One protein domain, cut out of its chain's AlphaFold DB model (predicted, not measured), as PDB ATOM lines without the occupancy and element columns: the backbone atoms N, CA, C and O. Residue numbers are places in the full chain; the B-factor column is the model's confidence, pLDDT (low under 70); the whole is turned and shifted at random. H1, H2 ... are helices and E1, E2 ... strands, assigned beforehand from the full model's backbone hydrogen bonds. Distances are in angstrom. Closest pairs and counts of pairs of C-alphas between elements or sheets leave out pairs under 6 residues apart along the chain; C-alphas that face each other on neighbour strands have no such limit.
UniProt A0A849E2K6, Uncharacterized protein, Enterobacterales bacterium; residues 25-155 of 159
ATOM      1  N   SER A  25     -35.772  46.595  39.060       90.81
ATOM      2  CA  SER A  25     -35.212  45.647  40.033       90.81
ATOM      3  C   SER A  25     -36.340  45.057  40.862       90.81
ATOM      4  O   SER A  25     -37.208  45.805  41.317       90.81
ATOM      5  N   ILE A  26     -36.311  43.747  41.082       91.25
ATOM      6  CA  ILE A  26     -37.179  43.106  42.070       91.25
ATOM      7  C   ILE A  26     -36.456  43.012  43.409       91.25
ATOM      8  O   ILE A  26     -35.234  42.872  43.468       91.25
ATOM      9  N   LYS A  27     -37.217  43.096  44.498       91.25
ATOM     10  CA  LYS A  27     -36.665  42.886  45.835       91.25
ATOM     11  C   LYS A  27     -36.472  41.393  46.074       91.25
ATOM     12  O   LYS A  27     -37.292  40.577  45.653       91.25
ATOM     13  N   THR A  28     -35.410  41.053  46.791       92.56
ATOM     14  CA  THR A  28     -35.159  39.693  47.264       92.56
ATOM     15  C   THR A  28     -35.035  39.690  48.781       92.56
ATOM     16  O   THR A  28     -34.628  40.688  49.379       92.56
ATOM     17  N   VAL A  29     -35.427  38.584  49.412       92.50
ATOM     18  CA  VAL A  29     -35.269  38.387  50.858       92.50
ATOM     19  C   VAL A  29     -34.521  37.084  51.085       92.50
ATOM     20  O   VAL A  29     -35.060  36.008  50.814       92.50
ATOM     21  N   VAL A  30     -33.283  37.188  51.571       90.44
ATOM     22  CA  VAL A  30     -32.492  36.028  52.001       90.44
ATOM     23  C   VAL A  30     -33.241  35.313  53.120       90.44
ATOM     24  O   VAL A  30     -33.826  35.948  53.995       90.44
ATOM     25  N   GLN A  31     -33.263  33.990  53.051       85.38
ATOM     26  CA  GLN A  31     -33.895  33.150  54.053       85.38
ATOM     27  C   GLN A  31     -32.787  32.443  54.838       85.38
ATOM     28  O   GLN A  31     -32.057  31.625  54.283       85.38
ATOM     29  N   ASP A  32     -32.666  32.774  56.123       67.69
ATOM     30  CA  ASP A  32     -31.556  32.323  56.978       67.69
ATOM     31  C   ASP A  32     -31.661  30.845  57.392       67.69
ATOM     32  O   ASP A  32     -30.688  30.244  57.844       67.69
ATOM     33  N   GLU A  33     -32.830  30.228  57.204       58.81
ATOM     34  CA  GLU A  33     -33.065  28.817  57.499       58.81
ATOM     35  C   GLU A  33     -33.525  28.082  56.236       58.81
ATOM     36  O   GLU A  33     -34.669  28.220  55.787       58.81
ATOM     37  N   ILE A  34     -32.652  27.232  55.689       57.41
ATOM     38  CA  ILE A  34     -33.081  26.133  54.816       57.41
ATOM     39  C   ILE A  34     -33.888  25.207  55.723       57.41
ATOM     40  O   ILE A  34     -33.319  24.450  56.510       57.41
ATOM     41  N   ARG A  35     -35.219  25.341  55.703       54.16
ATOM     42  CA  ARG A  35     -36.086  24.620  56.643       54.16
ATOM     43  C   ARG A  35     -35.759  23.117  56.594       54.16
ATOM     44  O   ARG A  35     -35.870  22.532  55.517       54.16
ATOM     45  N   PRO A  36     -35.428  22.472  57.733       46.72
ATOM     46  CA  PRO A  36     -35.104  21.040  57.787       46.72
ATOM     47  C   PRO A  36     -36.226  20.148  57.236       46.72
ATOM     48  O   PRO A  36     -35.984  19.047  56.754       46.72
ATOM     49  N   SER A  37     -37.461  20.649  57.292       49.88
ATOM     50  CA  SER A  37     -38.638  20.100  56.632       49.88
ATOM     51  C   SER A  37     -39.162  21.130  55.633       49.88
ATOM     52  O   SER A  37     -40.092  21.889  55.921       49.88
ATOM     53  N   TYR A  38     -38.531  21.220  54.473       54.28
ATOM     54  CA  TYR A  38     -39.125  21.946  53.362       54.28
ATOM     55  C   TYR A  38     -40.451  21.247  53.021       54.28
ATOM     56  O   TYR A  38     -40.420  20.051  52.716       54.28
ATOM     57  N   PRO A  39     -41.625  21.902  53.133       62.81
ATOM     58  CA  PRO A  39     -42.835  21.310  52.580       62.81
ATOM     59  C   PRO A  39     -42.590  21.035  51.092       62.81
ATOM     60  O   PRO A  39     -41.810  21.741  50.452       62.81
ATOM     61  N   PHE A  40     -43.204  19.986  50.545       74.81
ATOM     62  CA  PHE A  40     -43.085  19.726  49.113       74.81
ATOM     63  C   PHE A  40     -43.586  20.966  48.353       74.81
ATOM     64  O   PHE A  40     -44.720  21.379  48.595       74.81
ATOM     65  N   PRO A  41     -42.753  21.596  47.504       85.25
ATOM     66  CA  PRO A  41     -43.179  22.749  46.724       85.25
ATOM     67  C   PRO A  41     -44.287  22.336  45.759       85.25
ATOM     68  O   PRO A  41     -44.268  21.221  45.233       85.25
ATOM     69  N   ASP A  42     -45.214  23.249  45.475       87.56
ATOM     70  CA  ASP A  42     -46.268  23.006  44.481       87.56
ATOM     71  C   ASP A  42     -45.681  22.877  43.075       87.56
ATOM     72  O   ASP A  42     -46.213  22.178  42.212       87.56
ATOM     73  N   PHE A  43     -44.561  23.559  42.845       91.12
ATOM     74  CA  PHE A  43     -43.800  23.478  41.614       91.12
ATOM     75  C   PHE A  43     -42.313  23.647  41.901       91.12
ATOM     76  O   PHE A  43     -41.900  24.500  42.691       91.12
ATOM     77  N   LEU A  44     -41.515  22.830  41.219       93.00
ATOM     78  CA  LEU A  44     -40.065  22.857  41.279       93.00
ATOM     79  C   LEU A  44     -39.517  22.789  39.859       93.00
ATOM     80  O   LEU A  44     -39.877  21.892  39.096       93.00
ATOM     81  N   SER A  45     -38.627  23.709  39.508       96.06
ATOM     82  CA  SER A  45     -37.952  23.687  38.215       96.06
ATOM     83  C   SER A  45     -36.487  24.036  38.361       96.06
ATOM     84  O   SER A  45     -36.131  25.001  39.030       96.06
ATOM     85  N   THR A  46     -35.648  23.245  37.710       95.88
ATOM     86  CA  THR A  46     -34.199  23.387  37.729       95.88
ATOM     87  C   THR A  46     -33.737  24.002  36.416       95.88
ATOM     88  O   THR A  46     -34.092  23.509  35.345       95.88
ATOM     89  N   GLY A  47     -32.957  25.072  36.513       96.75
ATOM     90  CA  GLY A  47     -32.346  25.731  35.369       96.75
ATOM     91  C   GLY A  47     -31.104  25.004  34.845       96.75
ATOM     92  O   GLY A  47     -30.679  23.990  35.402       96.75
ATOM     93  N   PRO A  48     -30.499  25.522  33.764       96.56
ATOM     94  CA  PRO A  48     -29.276  24.970  33.193       96.56
ATOM     95  C   PRO A  48     -28.109  24.896  34.190       96.56
ATOM     96  O   PRO A  48     -27.956  25.754  35.061       96.56
ATOM     97  N   TYR A  49     -27.248  23.890  34.018       94.38
ATOM     98  CA  TYR A  49     -26.031  23.730  34.812       94.38
ATOM     99  C   TYR A  49     -24.963  24.766  34.450       94.38
ATOM    100  O   TYR A  49     -24.690  25.013  33.274       94.38
ATOM    101  N   VAL A  50     -24.293  25.290  35.472       94.88
ATOM    102  CA  VAL A  50     -23.094  26.122  35.362       94.88
ATOM    103  C   VAL A  50     -21.922  25.353  35.950       94.88
ATOM    104  O   VAL A  50     -21.857  25.125  37.158       94.88
ATOM    105  N   TRP A  51     -20.988  24.951  35.096       93.88
ATOM    106  CA  TRP A  51     -19.781  24.245  35.515       93.88
ATOM    107  C   TRP A  51     -18.747  25.221  36.067       93.88
ATOM    108  O   TRP A  51     -18.557  26.309  35.523       93.88
ATOM    109  N   TYR A  52     -18.069  24.828  37.142       92.75
ATOM    110  CA  TYR A  52     -16.922  25.575  37.645       92.75
ATOM    111  C   TYR A  52     -15.689  25.348  36.770       92.75
ATOM    112  O   TYR A  52     -15.560  24.339  36.072       92.75
ATOM    113  N   GLU A  53     -14.750  26.288  36.820       91.62
ATOM    114  CA  GLU A  53     -13.467  26.126  36.144       91.62
ATOM    115  C   GLU A  53     -12.719  24.902  36.688       91.62
ATOM    116  O   GLU A  53     -12.651  24.680  37.897       91.62
ATOM    117  N   ASN A  54     -12.136  24.105  35.787       85.69
ATOM    118  CA  ASN A  54     -11.461  22.848  36.123       85.69
ATOM    119  C   ASN A  54     -12.349  21.856  36.897       85.69
ATOM    120  O   ASN A  54     -11.836  21.098  37.726       85.69
ATOM    121  N   ALA A  55     -13.662  21.844  36.617       86.00
ATOM    122  CA  ALA A  55     -14.644  20.994  37.288       86.00
ATOM    123  C   ALA A  55     -14.166  19.546  37.445       86.00
ATOM    124  O   ALA A  55     -14.319  19.005  38.530       86.00
ATOM    125  N   GLU A  56     -13.532  18.952  36.423       84.88
ATOM    126  CA  GLU A  56     -13.020  17.568  36.395       84.88
ATOM    127  C   GLU A  56     -12.044  17.214  37.528       84.88
ATOM    128  O   GLU A  56     -11.993  16.057  37.955       84.88
ATOM    129  N   ASN A  57     -11.353  18.206  38.092       85.81
ATOM    130  CA  ASN A  57     -10.374  18.025  39.164       85.81
ATOM    131  C   ASN A  57     -10.887  18.470  40.543       85.81
ATOM    132  O   ASN A  57     -10.130  18.447  41.512       85.81
ATOM    133  N   GLN A  58     -12.154  18.881  40.650       84.62
ATOM    134  CA  GLN A  58     -12.753  19.348  41.899       84.62
ATOM    135  C   GLN A  58     -13.896  18.435  42.364       84.62
ATOM    136  O   GLN A  58     -14.637  17.911  41.531       84.62
ATOM    137  N   PRO A  59     -14.080  18.248  43.686       84.94
ATOM    138  CA  PRO A  59     -15.198  17.470  44.218       84.94
ATOM    139  C   PRO A  59     -16.556  18.121  43.913       84.94
ATOM    140  O   PRO A  59     -17.524  17.412  43.648       84.94
ATOM    141  N   LEU A  60     -16.615  19.457  43.903       89.12
ATOM    142  CA  LEU A  60     -17.757  20.232  43.427       89.12
ATOM    143  C   LEU A  60     -17.556  20.550  41.947       89.12
ATOM    144  O   LEU A  60     -16.517  21.076  41.555       89.12
ATOM    145  N   ARG A  61     -18.551  20.229  41.126       92.12
ATOM    146  CA  ARG A  61     -18.467  20.361  39.671       92.12
ATOM    147  C   ARG A  61     -19.105  21.644  39.158       92.12
ATOM    148  O   ARG A  61     -18.692  22.155  38.119       92.12
ATOM    149  N   GLY A  62     -20.104  22.162  39.861       94.12
ATOM    150  CA  GLY A  62     -20.840  23.324  39.399       94.12
ATOM    151  C   GLY A  62     -21.989  23.719  40.309       94.12
ATOM    152  O   GLY A  62     -22.087  23.289  41.462       94.12
ATOM    153  N   HIS A  63     -22.860  24.557  39.762       95.38
ATOM    154  CA  HIS A  63     -24.115  24.939  40.384       95.38
ATOM    155  C   HIS A  63     -25.240  25.089  39.366       95.38
ATOM    156  O   HIS A  63     -25.027  25.146  38.158       95.38
ATOM    157  N   MET A  64     -26.455  25.164  39.880       95.88
ATOM    158  CA  MET A  64     -27.668  25.475  39.138       95.88
ATOM    159  C   MET A  64     -28.558  26.363  39.994       95.88
ATOM    160  O   MET A  64     -28.461  26.353  41.225       95.88
ATOM    161  N   TYR A  65     -29.445  27.100  39.339       96.81
ATOM    162  CA  TYR A  65     -30.556  27.739  40.024       96.81
ATOM    163  C   TYR A  65     -31.792  26.856  39.948       96.81
ATOM    164  O   TYR A  65     -32.054  26.205  38.937       96.81
ATOM    165  N   ARG A  66     -32.553  26.833  41.032       94.88
ATOM    166  CA  ARG A  66     -33.817  26.121  41.137       94.88
ATOM    167  C   ARG A  66     -34.892  27.092  41.592       94.88
ATOM    168  O   ARG A  66     -34.679  27.865  42.520       94.88
ATOM    169  N   LEU A  67     -36.032  27.060  40.917       95.50
ATOM    170  CA  LEU A  67     -37.230  27.787  41.301       95.50
ATOM    171  C   LEU A  67     -38.157  26.850  42.056       95.50
ATOM    172  O   LEU A  67     -38.516  25.797  41.529       95.50
ATOM    173  N   ALA A  68     -38.562  27.259  43.250       92.88
ATOM    174  CA  ALA A  68     -39.556  26.572  44.060       92.88
ATOM    175  C   ALA A  68     -40.718  27.527  44.335       92.88
ATOM    176  O   ALA A  68     -40.495  28.662  44.757       92.88
ATOM    177  N   THR A  69     -41.956  27.090  44.107       91.88
ATOM    178  CA  THR A  69     -43.136  27.916  44.399       91.88
ATOM    179  C   THR A  69     -44.055  27.255  45.406       91.88
ATOM    180  O   THR A  69     -44.221  26.034  45.404       91.88
ATOM    181  N   PHE A  70     -44.685  28.088  46.229       88.56
ATOM    182  CA  PHE A  70     -45.588  27.672  47.291       88.56
ATOM    183  C   PHE A  70     -46.843  28.516  47.291       88.56
ATOM    184  O   PHE A  70     -46.778  29.744  47.345       88.56
ATOM    185  N   THR A  71     -47.975  27.846  47.343       84.69
ATOM    186  CA  THR A  71     -49.280  28.426  47.585       84.69
ATOM    187  C   THR A  71     -49.434  28.535  49.092       84.69
ATOM    188  O   THR A  71     -49.642  27.546  49.795       84.69
ATOM    189  N   VAL A  72     -49.288  29.749  49.612       79.19
ATOM    190  CA  VAL A  72     -49.519  30.049  51.025       79.19
ATOM    191  C   VAL A  72     -50.788  30.879  51.105       79.19
ATOM    192  O   VAL A  72     -50.816  32.034  50.673       79.19
ATOM    193  N   GLU A  73     -51.838  30.257  51.642       76.88
ATOM    194  CA  GLU A  73     -53.190  30.815  51.724       76.88
ATOM    195  C   GLU A  73     -53.731  31.217  50.341       76.88
ATOM    196  O   GLU A  73     -54.159  30.361  49.570       76.88
ATOM    197  N   SER A  74     -53.714  32.512  50.021       69.69
ATOM    198  CA  SER A  74     -54.194  33.099  48.766       69.69
ATOM    199  C   SER A  74     -53.072  33.692  47.904       69.69
ATOM    200  O   SER A  74     -53.349  34.363  46.909       69.69
ATOM    201  N   SER A  75     -51.809  33.457  48.269       72.81
ATOM    202  CA  SER A  75     -50.632  34.022  47.602       72.81
ATOM    203  C   SER A  75     -49.678  32.937  47.105       72.81
ATOM    204  O   SER A  75     -49.605  31.849  47.674       72.81
ATOM    205  N   ASN A  76     -48.925  33.248  46.048       84.25
ATOM    206  CA  ASN A  76     -47.816  32.417  45.587       84.25
ATOM    207  C   ASN A  76     -46.506  33.040  46.054       84.25
ATOM    208  O   ASN A  76     -46.209  34.179  45.692       84.25
ATOM    209  N   ARG A  77     -45.723  32.290  46.824       89.69
ATOM    210  CA  ARG A  77     -44.348  32.639  47.181       89.69
ATOM    211  C   ARG A  77     -43.410  31.948  46.211       89.69
ATOM    212  O   ARG A  77     -43.574  30.760  45.936       89.69
ATOM    213  N   VAL A  78     -42.449  32.694  45.688       93.38
ATOM    214  CA  VAL A  78     -41.493  32.211  44.692       93.38
ATOM    215  C   VAL A  78     -40.115  32.295  45.305       93.38
ATOM    216  O   VAL A  78     -39.688  33.366  45.724       93.38
ATOM    217  N   TYR A  79     -39.409  31.178  45.339       93.50
ATOM    218  CA  TYR A  79     -38.061  31.117  45.864       93.50
ATOM    219  C   TYR A  79     -37.079  30.734  44.780       93.50
ATOM    220  O   TYR A  79     -37.358  29.881  43.935       93.50
ATOM    221  N   LEU A  80     -35.916  31.365  44.852       95.31
ATOM    222  CA  LEU A  80     -34.754  31.039  44.059       95.31
ATOM    223  C   LEU A  80     -33.707  30.396  44.963       95.31
ATOM    224  O   LEU A  80     -33.304  30.960  45.981       95.31
ATOM    225  N   GLU A  81     -33.256  29.221  44.558       94.00
ATOM    226  CA  GLU A  81     -32.284  28.424  45.288       94.00
ATOM    227  C   GLU A  81     -31.049  28.244  44.410       94.00
ATOM    228  O   GLU A  81     -31.162  27.819  43.260       94.00
ATOM    229  N   LYS A  82     -29.864  28.543  44.939       94.75
ATOM    230  CA  LYS A  82     -28.604  28.148  44.309       94.75
ATOM    231  C   LYS A  82     -28.203  26.795  44.866       94.75
ATOM    232  O   LYS A  82     -27.944  26.674  46.064       94.75
ATOM    233  N   VAL A  83     -28.138  25.797  43.996       93.56
ATOM    234  CA  VAL A  83     -27.790  24.422  44.351       93.56
ATOM    235  C   VAL A  83     -26.425  24.099  43.767       93.56
ATOM    236  O   VAL A  83     -26.254  24.164  42.551       93.56
ATOM    237  N   ILE A  84     -25.456  23.757  44.612       93.62
ATOM    238  CA  ILE A  84     -24.174  23.200  44.163       93.62
ATOM    239  C   ILE A  84     -24.296  21.690  43.993       93.62
ATOM    240  O   ILE A  84     -25.116  21.051  44.653       93.62
ATOM    241  N   PHE A  85     -23.487  21.127  43.101       92.75
ATOM    242  CA  PHE A  85     -23.451  19.691  42.854       92.75
ATOM    243  C   PHE A  85     -22.021  19.193  42.641       92.75
ATOM    244  O   PHE A  85     -21.148  19.916  42.150       92.75
ATOM    245  N   GLY A  86     -21.792  17.940  43.021       90.56
ATOM    246  CA  GLY A  86     -20.536  17.220  42.876       90.56
ATOM    247  C   GLY A  86     -20.535  16.216  41.724       90.56
ATOM    248  O   GLY A  86     -21.247  16.359  40.728       90.56
ATOM    249  N   ILE A  87     -19.667  15.214  41.844       85.44
ATOM    250  CA  ILE A  87     -19.454  14.162  40.840       85.44
ATOM    251  C   ILE A  87     -20.741  13.345  40.657       85.44
ATOM    252  O   ILE A  87     -21.376  12.968  41.634       85.44
ATOM    253  N   ASP A  88     -21.140  13.079  39.413       76.19
ATOM    254  CA  ASP A  88     -22.338  12.287  39.081       76.19
ATOM    255  C   ASP A  88     -23.642  12.798  39.730       76.19
ATOM    256  O   ASP A  88     -24.561  12.030  40.010       76.19
ATOM    257  N   GLY A  89     -23.730  14.106  40.001       68.00
ATOM    258  CA  GLY A  89     -24.892  14.709  40.662       68.00
ATOM    259  C   GLY A  89     -25.011  14.361  42.150       68.00
ATOM    260  O   GLY A  89     -26.035  14.665  42.765       68.00
ATOM    261  N   CYS A  90     -23.984  13.745  42.748       74.38
ATOM    262  CA  CYS A  90     -23.891  13.592  44.195       74.38
ATOM    263  C   CYS A  90     -23.670  14.962  44.861       74.38
ATOM    264  O   CYS A  90     -23.317  15.939  44.199       74.38
ATOM    265  N   CYS A  91     -23.888  15.050  46.176       77.38
ATOM    266  CA  CYS A  91     -23.617  16.268  46.952       77.38
ATOM    267  C   CYS A  91     -24.437  17.493  46.503       77.38
ATOM    268  O   CYS A  91     -23.889  18.581  46.331       77.38
ATOM    269  N   LEU A  92     -25.749  17.310  46.312       87.94
ATOM    270  CA  LEU A  92     -26.677  18.424  46.127       87.94
ATOM    271  C   LEU A  92     -26.838  19.193  47.436       87.94
ATOM    272  O   LEU A  92     -27.385  18.666  48.404       87.94
ATOM    273  N   GLU A  93     -26.412  20.448  47.438       89.06
ATOM    274  CA  GLU A  93     -26.537  21.332  48.593       89.06
ATOM    275  C   GLU A  93     -27.089  22.687  48.156       89.06
ATOM    276  O   GLU A  93     -26.607  23.296  47.199       89.06
ATOM    277  N   ILE A  94     -28.124  23.157  48.851       90.25
ATOM    278  CA  ILE A  94     -28.637  24.516  48.681       90.25
ATOM    279  C   ILE A  94     -27.695  25.442  49.454       90.25
ATOM    280  O   ILE A  94     -27.627  25.362  50.673       90.25
ATOM    281  N   VAL A  95     -26.977  26.319  48.755       90.50
ATOM    282  CA  VAL A  95     -25.998  27.248  49.364       90.50
ATOM    283  C   VAL A  95     -26.485  28.688  49.404       90.50
ATOM    284  O   VAL A  95     -25.897  29.540  50.065       90.50
ATOM    285  N   ASN A  96     -27.548  28.987  48.663       90.56
ATOM    286  CA  ASN A  96     -28.234  30.265  48.725       90.56
ATOM    287  C   ASN A  96     -29.724  30.020  48.548       90.56
ATOM    288  O   ASN A  96     -30.126  29.261  47.666       90.56
ATOM    289  N   TYR A  97     -30.523  30.661  49.387       90.69
ATOM    290  CA  TYR A  97     -31.965  30.522  49.384       90.69
ATOM    291  C   TYR A  97     -32.596  31.886  49.629       90.69
ATOM    292  O   TYR A  97     -32.310  32.546  50.631       90.69
ATOM    293  N   ARG A  98     -33.424  32.341  48.689       93.06
ATOM    294  CA  ARG A  98     -34.051  33.657  48.773       93.06
ATOM    295  C   ARG A  98     -35.428  33.676  48.148       93.06
ATOM    296  O   ARG A  98     -35.682  33.017  47.144       93.06
ATOM    297  N   GLU A  99     -36.301  34.477  48.729       93.19
ATOM    298  CA  GLU A  99     -37.612  34.768  48.169       93.19
ATOM    299  C   GLU A  99     -37.497  35.881  47.127       93.19
ATOM    300  O   GLU A  99     -36.855  36.907  47.362       93.19
ATOM    301  N   LEU A 100     -38.128  35.672  45.975       94.31
ATOM    302  CA  LEU A 100     -38.355  36.693  44.967       94.31
ATOM    303  C   LEU A 100     -39.660  37.410  45.321       94.31
ATOM    304  O   LEU A 100     -40.739  36.823  45.230       94.31
ATOM    305  N   MET A 101     -39.572  38.685  45.705       92.12
ATOM    306  CA  MET A 101     -40.740  39.498  46.056       92.12
ATOM    307  C   MET A 101     -41.452  39.958  44.781       92.12
ATOM    308  O   MET A 101     -41.357  41.112  44.369       92.12
ATOM    309  N   ILE A 102     -42.128  39.021  44.125       91.31
ATOM    310  CA  ILE A 102     -42.972  39.267  42.959       91.31
ATOM    311  C   ILE A 102     -44.404  39.314  43.480       91.31
ATOM    312  O   ILE A 102     -45.067  38.287  43.550       91.31
ATOM    313  N   THR A 103     -44.864  40.487  43.915       89.25
ATOM    314  CA  THR A 103     -46.229  40.654  44.437       89.25
ATOM    315  C   THR A 103     -47.159  41.258  43.388       89.25
ATOM    316  O   THR A 103     -46.716  41.926  42.454       89.25
ATOM    317  N   GLU A 104     -48.470  41.069  43.551       90.06
ATOM    318  CA  GLU A 104     -49.466  41.743  42.711       90.06
ATOM    319  C   GLU A 104     -49.290  43.271  42.740       90.06
ATOM    320  O   GLU A 104     -49.311  43.915  41.695       90.06
ATOM    321  N   ALA A 105     -49.044  43.847  43.922       89.69
ATOM    322  CA  ALA A 105     -48.850  45.286  44.085       89.69
ATOM    323  C   ALA A 105     -47.607  45.800  43.337       89.69
ATOM    324  O   ALA A 105     -47.662  46.862  42.706       89.69
ATOM    325  N   ASP A 106     -46.507  45.040  43.364       89.00
ATOM    326  CA  ASP A 106     -45.298  45.377  42.611       89.00
ATOM    327  C   ASP A 106     -45.573  45.316  41.105       89.00
ATOM    328  O   ASP A 106     -45.258  46.263  40.389       89.00
ATOM    329  N   LEU A 107     -46.233  44.262  40.618       91.69
ATOM    330  CA  LEU A 107     -46.550  44.128  39.192       91.69
ATOM    331  C   LEU A 107     -47.511  45.217  38.698       91.69
ATOM    332  O   LEU A 107     -47.291  45.757  37.619       91.69
ATOM    333  N   ILE A 108     -48.515  45.610  39.490       91.75
ATOM    334  CA  ILE A 108     -49.398  46.747  39.171       91.75
ATOM    335  C   ILE A 108     -48.597  48.047  39.057       91.75
ATOM    336  O   ILE A 108     -48.845  48.855  38.163       91.75
ATOM    337  N   THR A 109     -47.653  48.263  39.972       91.38
ATOM    338  CA  THR A 109     -46.862  49.498  40.023       91.38
ATOM    339  C   THR A 109     -45.858  49.571  38.874       91.38
ATOM    340  O   THR A 109     -45.685  50.627  38.267       91.38
ATOM    341  N   LEU A 110     -45.185  48.458  38.577       91.25
ATOM    342  CA  LEU A 110     -44.147  48.385  37.551       91.25
ATOM    343  C   LEU A 110     -44.734  48.274  36.135       91.25
ATOM    344  O   LEU A 110     -44.161  48.843  35.205       91.25
ATOM    345  N   PHE A 111     -45.873  47.589  35.985       92.62
ATOM    346  CA  PHE A 111     -46.516  47.261  34.707       92.62
ATOM    347  C   PHE A 111     -48.036  47.541  34.752       92.62
ATOM    348  O   PHE A 111     -48.863  46.626  34.667       92.62
ATOM    349  N   PRO A 112     -48.443  48.820  34.883       93.25
ATOM    350  CA  PRO A 112     -49.831  49.224  35.126       93.25
ATOM    351  C   PRO A 112     -50.800  48.959  33.969       93.25
ATOM    352  O   PRO A 112     -51.996  49.205  34.124       93.25
ATOM    353  N   GLN A 113     -50.332  48.482  32.821       91.94
ATOM    354  CA  GLN A 113     -51.132  48.065  31.671       91.94
ATOM    355  C   GLN A 113     -51.696  46.647  31.818       91.94
ATOM    356  O   GLN A 113     -52.774  46.369  31.291       91.94
ATOM    357  N   ASN A 114     -51.019  45.768  32.562       92.06
ATOM    358  CA  ASN A 114     -51.422  44.369  32.684       92.06
ATOM    359  C   ASN A 114     -52.575  44.208  33.666       92.06
ATOM    360  O   ASN A 114     -52.671  44.909  34.675       92.06
ATOM    361  N   ARG A 115     -53.482  43.280  33.370       90.75
ATOM    362  CA  ARG A 115     -54.624  42.946  34.223       90.75
ATOM    363  C   ARG A 115     -54.819  41.441  34.196       90.75
ATOM    364  O   ARG A 115     -54.844  40.837  33.129       90.75
ATOM    365  N   GLY A 116     -55.028  40.838  35.357       88.19
ATOM    366  CA  GLY A 116     -55.304  39.411  35.452       88.19
ATOM    367  C   GLY A 116     -55.404  38.952  36.895       88.19
ATOM    368  O   GLY A 116     -55.304  39.749  37.823       88.19
ATOM    369  N   LYS A 117     -55.596  37.648  37.091       84.31
ATOM    370  CA  LYS A 117     -55.427  37.056  38.419       84.31
ATOM    371  C   LYS A 117     -53.938  36.962  38.729       84.31
ATOM    372  O   LYS A 117     -53.142  36.618  37.852       84.31
ATOM    373  N   PHE A 118     -53.571  37.243  39.971       85.38
ATOM    374  CA  PHE A 118     -52.219  36.973  40.428       85.38
ATOM    375  C   PHE A 118     -51.988  35.455  40.500       85.38
ATOM    376  O   PHE A 118     -52.796  34.709  41.051       85.38
ATOM    377  N   GLY A 119     -50.897  34.997  39.893       87.19
ATOM    378  CA  GLY A 119     -50.551  33.586  39.773       87.19
ATOM    379  C   GLY A 119     -49.207  33.456  39.082       87.19
ATOM    380  O   GLY A 119     -49.105  33.824  37.916       87.19
ATOM    381  N   PHE A 120     -48.184  32.992  39.798       92.62
ATOM    382  CA  PHE A 120     -46.869  32.783  39.203       92.62
ATOM    383  C   PHE A 120     -46.863  31.463  38.438       92.62
ATOM    384  O   PHE A 120     -47.204  30.417  38.991       92.62
ATOM    385  N   LYS A 121     -46.437  31.499  37.179       93.56
ATOM    386  CA  LYS A 121     -46.201  30.298  36.384       93.56
ATOM    387  C   LYS A 121     -44.922  30.459  35.581       93.56
ATOM    388  O   LYS A 121     -44.846  31.321  34.712       93.56
ATOM    389  N   LEU A 122     -43.942  29.596  35.831       95.62
ATOM    390  CA  LEU A 122     -42.759  29.510  34.980       95.62
ATOM    391  C   LEU A 122     -43.161  29.031  33.575       95.62
ATOM    392  O   LEU A 122     -43.909  28.058  33.449       95.62
ATOM    393  N   LEU A 123     -42.658  29.701  32.537       95.88
ATOM    394  CA  LEU A 123     -42.786  29.264  31.146       95.88
ATOM    395  C   LEU A 123     -41.542  28.494  30.700       95.88
ATOM    396  O   LEU A 123     -41.651  27.331  30.317       95.88
ATOM    397  N   SER A 124     -40.363  29.113  30.792       96.06
ATOM    398  CA  SER A 124     -39.101  28.516  30.344       96.06
ATOM    399  C   SER A 124     -37.896  29.099  31.083       96.06
ATOM    400  O   SER A 124     -37.919  30.233  31.561       96.06
ATOM    401  N   TRP A 125     -36.813  28.325  31.158       97.62
ATOM    402  CA  TRP A 125     -35.486  28.859  31.464       97.62
ATOM    403  C   TRP A 125     -34.845  29.344  30.167       97.62
ATOM    404  O   TRP A 125     -34.766  28.580  29.208       97.62
ATOM    405  N   ARG A 126     -34.363  30.589  30.142       95.62
ATOM    406  CA  ARG A 126     -33.682  31.166  28.969       95.62
ATOM    407  C   ARG A 126     -32.186  30.915  29.014       95.62
ATOM    408  O   ARG A 126     -31.547  30.700  27.991       95.62
ATOM    409  N   SER A 127     -31.628  30.933  30.215       96.50
ATOM    410  CA  SER A 127     -30.231  30.621  30.468       96.50
ATOM    411  C   SER A 127     -30.065  30.160  31.916       96.50
ATOM    412  O   SER A 127     -31.037  30.042  32.662       96.50
ATOM    413  N   ALA A 128     -28.825  29.920  32.338       96.31
ATOM    414  CA  ALA A 128     -28.538  29.653  33.741       96.31
ATOM    415  C   ALA A 128     -28.887  30.831  34.667       96.31
ATOM    416  O   ALA A 128     -29.135  30.599  35.844       96.31
ATOM    417  N   ASN A 129     -28.915  32.072  34.163       96.69
ATOM    418  CA  ASN A 129     -29.158  33.266  34.972       96.69
ATOM    419  C   ASN A 129     -30.442  34.031  34.598       96.69
ATOM    420  O   ASN A 129     -30.626  35.170  35.037       96.69
ATOM    421  N   SER A 130     -31.335  33.425  33.806       97.12
ATOM    422  CA  SER A 130     -32.587  34.063  33.395       97.12
ATOM    423  C   SER A 130     -33.708  33.082  33.050       97.12
ATOM    424  O   SER A 130     -33.473  31.972  32.562       97.12
ATOM    425  N   PHE A 131     -34.954  33.503  33.273       97.44
ATOM    426  CA  PHE A 131     -36.148  32.714  32.968       97.44
ATOM    427  C   PHE A 131     -37.359  33.585  32.628       97.44
ATOM    428  O   PHE A 131     -37.438  34.742  33.038       97.44
ATOM    429  N   ILE A 132     -38.313  33.011  31.894       97.38
ATOM    430  CA  ILE A 132     -39.578  33.648  31.518       97.38
ATOM    431  C   ILE A 132     -40.710  33.049  32.339       97.38
ATOM    432  O   ILE A 132     -40.804  31.833  32.506       97.38
ATOM    433  N   PHE A 133     -41.600  33.899  32.832       95.94
ATOM    434  CA  PHE A 133     -42.764  33.498  33.606       95.94
ATOM    435  C   PHE A 133     -43.970  34.379  33.282       95.94
ATOM    436  O   PHE A 133     -43.835  35.475  32.743       95.94
ATOM    437  N   THR A 134     -45.160  33.913  33.647       95.12
ATOM    438  CA  THR A 134     -46.375  34.727  33.634       95.12
ATOM    439  C   THR A 134     -46.847  35.021  35.044       95.12
ATOM    440  O   THR A 134     -46.711  34.197  35.954       95.12
ATOM    441  N   ALA A 135     -47.384  36.226  35.223       94.12
ATOM    442  CA  ALA A 135     -48.073  36.648  36.434       94.12
ATOM    443  C   ALA A 135     -48.979  37.851  36.153       94.12
ATOM    444  O   ALA A 135     -48.671  38.707  35.328       94.12
ATOM    445  N   TYR A 136     -50.111  37.945  36.851       93.50
ATOM    446  CA  TYR A 136     -50.999  39.113  36.771       93.50
ATOM    447  C   TYR A 136     -51.402  39.508  35.328       93.50
ATOM    448  O   TYR A 136     -51.539  40.679  34.987       93.50
ATOM    449  N   GLY A 137     -51.577  38.512  34.453       93.38
ATOM    450  CA  GLY A 137     -51.940  38.718  33.045       93.38
ATOM    451  C   GLY A 137     -50.815  39.215  32.130       93.38
ATOM    452  O   GLY A 137     -51.078  39.432  30.954       93.38
ATOM    453  N   GLY A 138     -49.590  39.372  32.641       94.31
ATOM    454  CA  GLY A 138     -48.399  39.688  31.854       94.31
ATOM    455  C   GLY A 138     -47.427  38.513  31.747       94.31
ATOM    456  O   GLY A 138     -47.498  37.551  32.524       94.31
ATOM    457  N   GLN A 139     -46.509  38.624  30.790       95.75
ATOM    458  CA  GLN A 139     -45.363  37.742  30.591       95.75
ATOM    459  C   GLN A 139     -44.089  38.551  30.809       95.75
ATOM    460  O   GLN A 139     -43.938  39.656  30.285       95.75
ATOM    461  N   TYR A 140     -43.190  38.010  31.621       95.75
ATOM    462  CA  TYR A 140     -42.000  38.714  32.065       95.75
ATOM    463  C   TYR A 140     -40.779  37.827  31.940       95.75
ATOM    464  O   TYR A 140     -40.851  36.613  32.137       95.75
ATOM    465  N   ILE A 141     -39.646  38.460  31.676       96.81
ATOM    466  CA  ILE A 141     -38.334  37.857  31.830       96.81
ATOM    467  C   ILE A 141     -37.711  38.361  33.128       96.81
ATOM    468  O   ILE A 141     -37.758  39.558  33.428       96.81
ATOM    469  N   LEU A 142     -37.139  37.436  33.895       96.94
ATOM    470  CA  LEU A 142     -36.256  37.746  35.006       96.94
ATOM    471  C   LEU A 142     -34.811  37.460  34.597       96.94
ATOM    472  O   LEU A 142     -34.520  36.360  34.124       96.94
ATOM    473  N   THR A 143     -33.919  38.426  34.779       97.00
ATOM    474  CA  THR A 143     -32.484  38.332  34.467       97.00
ATOM    475  C   THR A 143     -31.633  38.641  35.696       97.00
ATOM    476  O   THR A 143     -32.143  39.097  36.726       97.00
ATOM    477  N   ASP A 144     -30.330  38.363  35.598       96.38
ATOM    478  CA  ASP A 144     -29.338  38.611  36.651       96.38
ATOM    479  C   ASP A 144     -29.715  37.958  37.990       96.38
ATOM    480  O   ASP A 144     -29.501  38.510  39.076       96.38
ATOM    481  N   ILE A 145     -30.316  36.763  37.918       96.44
ATOM    482  CA  ILE A 145     -30.800  36.017  39.088       96.44
ATOM    483  C   ILE A 145     -29.658  35.470  39.957       96.44
ATOM    484  O   ILE A 145     -29.908  34.868  40.996       96.44
ATOM    485  N   ASP A 146     -28.410  35.645  39.546       94.50
ATOM    486  CA  ASP A 146     -27.208  35.354  40.319       94.50
ATOM    487  C   ASP A 146     -26.736  36.541  41.173       94.50
ATOM    488  O   ASP A 146     -25.857  36.379  42.017       94.50
ATOM    489  N   THR A 147     -27.353  37.714  41.005       92.69
ATOM    490  CA  THR A 147     -27.063  38.938  41.763       92.69
ATOM    491  C   THR A 147     -28.129  39.211  42.820       92.69
ATOM    492  O   THR A 147     -29.250  38.716  42.718       92.69
ATOM    493  N   ASP A 148     -27.844  40.055  43.814       88.94
ATOM    494  CA  ASP A 148     -28.815  40.458  44.850       88.94
ATOM    495  C   ASP A 148     -30.007  41.270  44.320       88.94
ATOM    496  O   ASP A 148     -31.044  41.350  44.981       88.94
ATOM    497  N   ASN A 149     -29.888  41.830  43.111       90.62
ATOM    498  CA  ASN A 149     -30.887  42.711  42.510       90.62
ATOM    499  C   ASN A 149     -31.300  42.226  41.110       90.62
ATOM    500  O   ASN A 149     -30.999  42.924  40.131       90.62
ATOM    501  N   PRO A 150     -31.998  41.078  40.997       95.31
ATOM    502  CA  PRO A 150     -32.487  40.586  39.717       95.31
ATOM    503  C   PRO A 150     -33.363  41.628  39.025       95.31
ATOM    504  O   PRO A 150     -34.056  42.421  39.681       95.31
ATOM    505  N   LYS A 151     -33.345  41.619  37.696       96.06
ATOM    506  CA  LYS A 151     -34.122  42.555  36.882       96.06
ATOM    507  C   LYS A 151     -35.336  41.866  36.293       96.06
ATOM    508  O   LYS A 151     -35.260  40.710  35.901       96.06
ATOM    509  N   ILE A 152     -36.449  42.584  36.240       95.88
ATOM    510  CA  ILE A 152     -37.692  42.173  35.599       95.88
ATOM    511  C   ILE A 152     -38.022  43.127  34.457       95.88
ATOM    512  O   ILE A 152     -37.935  44.349  34.607       95.88
ATOM    513  N   ALA A 153     -38.445  42.562  33.335       95.56
ATOM    514  CA  ALA A 153     -38.990  43.297  32.206       95.56
ATOM    515  C   ALA A 153     -40.148  42.516  31.578       95.56
ATOM    516  O   ALA A 153     -40.200  41.291  31.676       95.56
ATOM    517  N   GLU A 154     -41.071  43.216  30.924       94.62
ATOM    518  CA  GLU A 154     -42.058  42.565  30.061       94.62
ATOM    519  C   GLU A 154     -41.392  41.953  28.834       94.62
ATOM    520  O   GLU A 154     -40.430  42.504  28.294       94.62
ATOM    521  N   THR A 155     -41.937  40.831  28.379       93.62
ATOM    522  CA  THR A 155     -41.517  40.185  27.139       93.62
ATOM    523  C   THR A 155     -42.707  39.562  26.418       93.62
ATOM    524  O   THR A 155     -43.712  39.215  27.035       93.62
TER     525      THR A 155
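AT A GLANCE: This is residues 25 to 155 of the 159 residues of an uncharacterized protein of Enterobacterales bacterium (UniProt A0A849E2K6). A large, twisted sheet of five strands, built round the long hairpin of E3 and E4, has a smaller sheet of four strands over one part of one face; the two sheets are only partly face to face, closest along the side where E2 and E6 lie, and the larger sheet runs on past the smaller one where E3 begins and E4 ends. The short helix H1 lies at the opposite end, grazing the smaller sheet, while the link of residues 31 to 42 loops across the other face of the larger sheet from E1 to E2. The printed part has 131 residues, with nine named strands and one named helix in the order E1 E2 E3 E4 E5 H1 E6 E7 E8 E9; the class is mostly strand. The sheets run E1 E5 E4 E3 E2 and E6 E7 E8 E9, both antiparallel throughout. The whole is compact, with a radius of gyration of the C-alphas of 15.5 A, yet elongated in outline, spanning 51 by 31 by 22 A.

HOW THE PARTS SIT: In the larger sheet, E3, residues 60 to 72, and E4, residues 75 to 86, form a hairpin at 164 degrees between their directions, with N 70 and O 77 at 2.9 A and N 66 and O 81 at 2.8 A, within hydrogen-bond range. E5, residues 93 to 101, forms a hairpin with E4 at 156 degrees, where N 82 and O 96 are 2.8 A apart. The edge strand E1, residues 27 to 30, is antiparallel to E5 at 145 degrees, with N 99 and O 29 at 2.9 A. At the other edge E2, residues 43 to 46, forms a hairpin with E3, with N 67 and O 45 at 2.8 A. E2 E3 E4 E5 make a meander, each strand the antiparallel neighbour of the one before. From edge to edge the strands' lines turn by 87 degrees. A second meander is E6 E7 E8 E9, residues 121 to 127, 130 to 135, 138 to 143 and 151 to 154. The hairpin of E6 and E7 has N 123 and O 132 at 2.8 A, that of E7 and E8 has N 140 and O 133 at 2.8 A, and that of E8 and E9 has N 141 and O 153 at 2.9 A. E2 and E6 are near each other, with 7 pairs of C-alphas within 10 A, and so are E3 and E6, with 5 pairs. E4 and E7 are apart, as are E1 and E9. H1, residues 104 to 110, only grazes the smaller sheet and is not on the larger one; its O i to N i+4 pairs are each within hydrogen-bond range.

IN THESE COORDINATES: E3 is 34.1 A long and begins at C-alpha 60 (-17.757, 20.232, 43.427); E4 is 34.8 A long and E5 23.2 A. E6, E7 and E8 measure 17.0 A, 16.0 A and 16.2 A. E1 begins at C-alpha 27 (-36.665, 42.886, 45.835), and E9 ends at C-alpha 154 (-42.058, 42.565, 30.061). Residues 50 to 51 pair with residues 62 to 63 of E3, antiparallel.

THE WHOLE: The two C-alphas farthest apart are those of Asn 57 and Gln 113, at 51.2 A. The printed part has no cut. The links E1 to E2, 12 residues, and E2 to E3, 13 residues, are long. The mean pLDDT of the printed part is 88.9; residues 32 to 39, residue 74 and residue 89 are under 70 in this predicted model.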